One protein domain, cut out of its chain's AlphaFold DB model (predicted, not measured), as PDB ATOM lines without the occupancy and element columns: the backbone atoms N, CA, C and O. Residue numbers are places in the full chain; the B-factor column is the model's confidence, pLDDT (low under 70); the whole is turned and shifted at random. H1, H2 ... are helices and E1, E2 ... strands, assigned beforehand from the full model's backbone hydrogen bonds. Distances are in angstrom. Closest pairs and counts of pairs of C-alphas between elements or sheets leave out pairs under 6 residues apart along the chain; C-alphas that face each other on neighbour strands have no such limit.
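This is residues 114 to 149 and 159 to 167 of the 1034 residues of a protein of Tritrichomonas foetus (UniProt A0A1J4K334). A small sheet of three antiparallel strands, with E3 in the middle between E1 and E2, makes the body; one short helix, H1, lies off the sheet, and a bare tail of residues 162 to 167 sticks out and gives the model much of its length. E4 comes near E3 just before that tail. The printed part has 45 residues with one named helix and four named strands, in the order E1, E2, E3, H1, E4; the sheet's order is E1, E3, E2, and the class is mixed, helices and strands. The whole is loose, with a radius of gyration of the C-alphas of 11.9 A, and flat, with spans of 37 by 26 by 14 A.

Start at E1, residues 114 to 116, an edge strand. Its neighbour is E3, residues 133 to 137, antiparallel at 138 degrees; look for N 114 and O 134, 2.7 A apart, and N 134 and O 114, 2.8 A apart, both within hydrogen-bond range. The other edge strand is E2, residues 126 to 130, which forms a hairpin with E3, antiparallel at 148 degrees. Here N 127 and O 135 are 2.8 A apart and N 135 and O 127 are 2.9 A apart, within hydrogen-bond range. H1, residues 142 to 149, is not on the sheet and is apart from E1 and E2; in its backbone, each O i to N i+4 pair is within hydrogen-bond range. E4, residues 159 to 162, pairs with no named strand. It is near E3, and its closest C-alphas to E1 are those of Ile 114 and Glu 159, 6.6 A apart. H1 and E4 are only just apart, at 8.3 A.

Find C-alpha 114 at (108.893, 113.667, 80.418), where E1 begins; it runs 6.2 A to C-alpha 116. E2 runs 12.1 A from Thr 126 to Ser 130, and E3 runs 14.1 A from Phe 133 to Gln 137. H1 begins at C-alpha 142, at (112.264, 101.753, 86.799), and ends 10.4 A away at C-alpha 149. E4 runs 9.5 A from Glu 159 and ends at C-alpha 162, at (100.299, 102.401, 82.806).

The two C-alphas farthest apart are those of Ser 119 and Asn 167, 37.1 A. Residues 150 to 158 are not printed, and C-alphas 149 and 159 are 10.7 A apart across this cut. Of the links that are printed whole, E2 to E3 and E3 to H1 are tight, E1 to E2 is short with 9 residues, and none is long. Residues 162 to 167 stand free. The mean pLDDT of the printed part is 83.9, and residues 163 to 167 are under 70.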
ATOM      1  N   ILE A 114     107.995 112.655  79.862       90.69
ATOM      2  CA  ILE A 114     108.893 113.667  80.418       90.69
ATOM      3  C   ILE A 114     108.341 115.053  80.093       90.69
ATOM      4  O   ILE A 114     107.957 115.328  78.962       90.69
ATOM      5  N   TYR A 115     108.397 115.946  81.078       90.69
ATOM      6  CA  TYR A 115     108.291 117.387  80.885       90.69
ATOM      7  C   TYR A 115     109.665 118.026  81.113       90.69
ATOM      8  O   TYR A 115     110.271 117.875  82.186       90.69
ATOM      9  N   SER A 116     110.204 118.691  80.092       90.62
ATOM     10  CA  SER A 116     111.558 119.254  80.093       90.62
ATOM     11  C   SER A 116     111.708 120.418  79.120       90.62
ATOM     12  O   SER A 116     110.888 120.603  78.230       90.62
ATOM     13  N   THR A 117     112.797 121.175  79.260       87.69
ATOM     14  CA  THR A 117     113.168 122.203  78.275       87.69
ATOM     15  C   THR A 117     113.483 121.572  76.913       87.69
ATOM     16  O   THR A 117     114.001 120.452  76.850       87.69
ATOM     17  N   LYS A 118     113.234 122.300  75.818       83.06
ATOM     18  CA  LYS A 118     113.455 121.812  74.440       83.06
ATOM     19  C   LYS A 118     114.899 121.387  74.155       83.06
ATOM     20  O   LYS A 118     115.140 120.425  73.439       83.06
ATOM     21  N   SER A 119     115.874 122.076  74.745       83.19
ATOM     22  CA  SER A 119     117.308 121.802  74.574       83.19
ATOM     23  C   SER A 119     117.849 120.676  75.472       83.19
ATOM     24  O   SER A 119     119.060 120.428  75.506       83.19
ATOM     25  N   CYS A 120     116.985 120.010  76.245       88.12
ATOM     26  CA  CYS A 120     117.407 119.037  77.244       88.12
ATOM     27  C   CYS A 120     117.919 117.738  76.605       88.12
ATOM     28  O   CYS A 120     117.194 117.034  75.912       88.12
ATOM     29  N   LYS A 121     119.173 117.369  76.893       89.38
ATOM     30  CA  LYS A 121     119.749 116.087  76.455       89.38
ATOM     31  C   LYS A 121     119.304 114.958  77.383       89.38
ATOM     32  O   LYS A 121     119.793 114.845  78.509       89.38
ATOM     33  N   ILE A 122     118.395 114.120  76.896       90.81
ATOM     34  CA  ILE A 122     117.881 112.942  77.600       90.81
ATOM     35  C   ILE A 122     118.675 111.708  77.122       90.81
ATOM     36  O   ILE A 122     118.894 111.560  75.924       90.81
ATOM     37  N   PRO A 123     119.153 110.824  78.020       91.56
ATOM     38  CA  PRO A 123     119.995 109.671  77.678       91.56
ATOM     39  C   PRO A 123     119.183 108.490  77.117       91.56
ATOM     40  O   PRO A 123     119.503 107.337  77.388       91.56
ATOM     41  N   PHE A 124     118.115 108.787  76.383       89.88
ATOM     42  CA  PHE A 124     117.219 107.842  75.729       89.88
ATOM     43  C   PHE A 124     116.803 108.439  74.384       89.88
ATOM     44  O   PHE A 124     116.828 109.658  74.222       89.88
ATOM     45  N   SER A 125     116.411 107.596  73.430       87.69
ATOM     46  CA  SER A 125     115.786 108.087  72.201       87.69
ATOM     47  C   SER A 125     114.402 108.626  72.547       87.69
ATOM     48  O   SER A 125     113.536 107.864  72.972       87.69
ATOM     49  N   THR A 126     114.220 109.937  72.428       86.25
ATOM     50  CA  THR A 126     112.970 110.616  72.779       86.25
ATOM     51  C   THR A 126     112.224 111.082  71.544       86.25
ATOM     52  O   THR A 126     112.843 111.601  70.614       86.25
ATOM     53  N   SER A 127     110.902 111.030  71.612       83.56
ATOM     54  CA  SER A 127     109.997 111.646  70.647       83.56
ATOM     55  C   SER A 127     109.294 112.834  71.287       83.56
ATOM     56  O   SER A 127     108.819 112.741  72.421       83.56
ATOM     57  N   GLN A 128     109.248 113.965  70.586       83.44
ATOM     58  CA  GLN A 128     108.537 115.147  71.063       83.44
ATOM     59  C   GLN A 128     107.030 114.984  70.826       83.44
ATOM     60  O   GLN A 128     106.601 114.650  69.726       83.44
ATOM     61  N   LEU A 129     106.245 115.220  71.875       78.31
ATOM     62  CA  LEU A 129     104.781 115.168  71.854       78.31
ATOM     63  C   LEU A 129     104.170 116.548  71.586       78.31
ATOM     64  O   LEU A 129     103.238 116.682  70.803       78.31
ATOM     65  N   SER A 130     104.699 117.559  72.272       81.06
ATOM     66  CA  SER A 130     104.279 118.965  72.239       81.06
ATOM     67  C   SER A 130     105.455 119.829  72.735       81.06
ATOM     68  O   SER A 130     106.530 119.292  73.028       81.06
ATOM     69  N   SER A 131     105.304 121.154  72.805       78.38
ATOM     70  CA  SER A 131     106.349 122.145  73.109       78.38
ATOM     71  C   SER A 131     107.399 121.678  74.130       78.38
ATOM     72  O   SER A 131     108.577 121.611  73.774       78.38
ATOM     73  N   ASN A 132     106.987 121.280  75.340       87.25
ATOM     74  CA  ASN A 132     107.892 120.875  76.432       87.25
ATOM     75  C   ASN A 132     107.694 119.419  76.908       87.25
ATOM     76  O   ASN A 132     108.199 119.033  77.967       87.25
ATOM     77  N   PHE A 133     106.964 118.602  76.144       88.50
ATOM     78  CA  PHE A 133     106.663 117.213  76.490       88.50
ATOM     79  C   PHE A 133     107.333 116.225  75.539       88.50
ATOM     80  O   PHE A 133     107.259 116.355  74.318       88.50
ATOM     81  N   PHE A 134     107.939 115.193  76.118       88.06
ATOM     82  CA  PHE A 134     108.690 114.162  75.410       88.06
ATOM     83  C   PHE A 134     108.307 112.785  75.930       88.06
ATOM     84  O   PHE A 134     108.061 112.619  77.121       88.06
ATOM     85  N   ILE A 135     108.313 111.784  75.062       86.56
ATOM     86  CA  ILE A 135     108.131 110.386  75.444       86.56
ATOM     87  C   ILE A 135     109.348 109.564  75.037       86.56
ATOM     88  O   ILE A 135     110.005 109.862  74.042       86.56
ATOM     89  N   PHE A 136     109.664 108.531  75.810       86.94
ATOM     90  CA  PHE A 136     110.632 107.508  75.422       86.94
ATOM     91  C   PHE A 136     110.214 106.139  75.950       86.94
ATOM     92  O   PHE A 136     109.438 106.034  76.905       86.94
ATOM     93  N   GLN A 137     110.766 105.097  75.337       85.12
ATOM     94  CA  GLN A 137     110.586 103.710  75.749       85.12
ATOM     95  C   GLN A 137     111.929 103.087  76.123       85.12
ATOM     96  O   GLN A 137     112.961 103.403  75.526       85.12
ATOM     97  N   THR A 138     111.935 102.231  77.142       85.88
ATOM     98  CA  THR A 138     113.137 101.504  77.563       85.88
ATOM     99  C   THR A 138     112.790 100.245  78.348       85.88
ATOM    100  O   THR A 138     111.891 100.260  79.185       85.88
ATOM    101  N   ASP A 139     113.561  99.182  78.129       86.38
ATOM    102  CA  ASP A 139     113.467  97.938  78.904       86.38
ATOM    103  C   ASP A 139     114.245  98.003  80.229       86.38
ATOM    104  O   ASP A 139     114.300  97.035  80.992       86.38
ATOM    105  N   GLU A 140     114.876  99.143  80.531       90.06
ATOM    106  CA  GLU A 140     115.563  99.330  81.801       90.06
ATOM    107  C   GLU A 140     114.579  99.313  82.988       90.06
ATOM    108  O   GLU A 140     113.531  99.963  82.942       90.06
ATOM    109  N   PRO A 141     114.935  98.667  84.119       87.19
ATOM    110  CA  PRO A 141     114.126  98.720  85.332       87.19
ATOM    111  C   PRO A 141     113.868 100.158  85.795       87.19
ATOM    112  O   PRO A 141     114.765 101.006  85.758       87.19
ATOM    113  N   TYR A 142     112.670 100.420  86.335       86.38
ATOM    114  CA  TYR A 142     112.264 101.753  86.799       86.38
ATOM    115  C   TYR A 142     113.300 102.415  87.718       86.38
ATOM    116  O   TYR A 142     113.547 103.613  87.588       86.38
ATOM    117  N   GLN A 143     113.938 101.659  88.621       86.56
ATOM    118  CA  GLN A 143     114.964 102.193  89.520       86.56
ATOM    119  C   GLN A 143     116.152 102.793  88.748       86.56
ATOM    120  O   GLN A 143     116.640 103.860  89.125       86.56
ATOM    121  N   ASN A 144     116.580 102.163  87.652       89.69
ATOM    122  CA  ASN A 144     117.698 102.629  86.830       89.69
ATOM    123  C   ASN A 144     117.318 103.887  86.042       89.69
ATOM    124  O   ASN A 144     118.038 104.889  86.095       89.69
ATOM    125  N   VAL A 145     116.147 103.871  85.396       89.56
ATOM    126  CA  VAL A 145     115.600 105.028  84.668       89.56
ATOM    127  C   VAL A 145     115.465 106.226  85.607       89.56
ATOM    128  O   VAL A 145     116.003 107.305  85.350       89.56
ATOM    129  N   SER A 146     114.835 106.011  86.762       88.00
ATOM    130  CA  SER A 146     114.656 106.997  87.827       88.00
ATOM    131  C   SER A 146     115.985 107.611  88.283       88.00
ATOM    132  O   SER A 146     116.113 108.836  88.371       88.00
ATOM    133  N   GLN A 147     117.017 106.790  88.514       88.00
ATOM    134  CA  GLN A 147     118.346 107.264  88.909       88.00
ATOM    135  C   GLN A 147     119.048 108.092  87.824       88.00
ATOM    136  O   GLN A 147     119.744 109.057  88.165       88.00
ATOM    137  N   LYS A 148     118.892 107.731  86.543       91.50
ATOM    138  CA  LYS A 148     119.454 108.473  85.403       91.50
ATOM    139  C   LYS A 148     118.747 109.819  85.225       91.50
ATOM    140  O   LYS A 148     119.404 110.860  85.287       91.50
ATOM    141  N   ILE A 149     117.419 109.815  85.110       89.94
ATOM    142  CA  ILE A 149     116.609 111.014  84.840       89.94
ATOM    143  C   ILE A 149     116.680 112.032  85.989       89.94
ATOM    144  O   ILE A 149     116.881 113.224  85.752       89.94
ATOM    145  N   GLU A 159     106.940 110.775  84.422       85.94
ATOM    146  CA  GLU A 159     105.936 109.810  84.851       85.94
ATOM    147  C   GLU A 159     106.040 108.531  84.005       85.94
ATOM    148  O   GLU A 159     106.253 108.594  82.795       85.94
ATOM    149  N   ARG A 160     105.895 107.358  84.635       84.19
ATOM    150  CA  ARG A 160     105.763 106.079  83.918       84.19
ATOM    151  C   ARG A 160     104.294 105.853  83.557       84.19
ATOM    152  O   ARG A 160     103.424 105.992  84.424       84.19
ATOM    153  N   LEU A 161     104.027 105.491  82.305       76.81
ATOM    154  CA  LEU A 161     102.671 105.240  81.822       76.81
ATOM    155  C   LEU A 161     102.219 103.815  82.177       76.81
ATOM    156  O   LEU A 161     102.976 102.850  82.041       76.81
ATOM    157  N   HIS A 162     100.979 103.689  82.640       70.69
ATOM    158  CA  HIS A 162     100.299 102.401  82.806       70.69
ATOM    159  C   HIS A 162      99.747 101.924  81.464       70.69
ATOM    160  O   HIS A 162      99.630 102.724  80.539       70.69
ATOM    161  N   ASN A 163      99.366 100.651  81.367       68.25
ATOM    162  CA  ASN A 163      98.498 100.235  80.269       68.25
ATOM    163  C   ASN A 163      97.136 100.947  80.428       68.25
ATOM    164  O   ASN A 163      96.557 100.882  81.520       68.25
ATOM    165  N   PRO A 164      96.649 101.674  79.407       65.69
ATOM    166  CA  PRO A 164      95.341 102.318  79.464       65.69
ATOM    167  C   PRO A 164      94.218 101.285  79.490       65.69
ATOM    168  O   PRO A 164      94.392 100.141  79.067       65.69
ATOM    169  N   ARG A 165      93.043 101.707  79.951       69.00
ATOM    170  CA  ARG A 165      91.825 100.891  79.920       69.00
ATOM    171  C   ARG A 165      90.897 101.405  78.831       69.00
ATOM    172  O   ARG A 165      90.754 102.614  78.686       69.00
ATOM    173  N   LEU A 166      90.272 100.486  78.103       65.25
ATOM    174  CA  LEU A 166      89.134 100.801  77.243       65.25
ATOM    175  C   LEU A 166      87.884 100.942  78.121       65.25
ATOM    176  O   LEU A 166      87.661 100.129  79.023       65.25
ATOM    177  N   ASN A 167      87.109 101.998  77.890       54.88
ATOM    178  CA  ASN A 167      85.981 102.373  78.744       54.88
ATOM    179  C   ASN A 167      84.676 101.734  78.269       54.88
ATOM    180  O   ASN A 167      83.839 102.423  77.705       54.88
TER     181      ASN A 167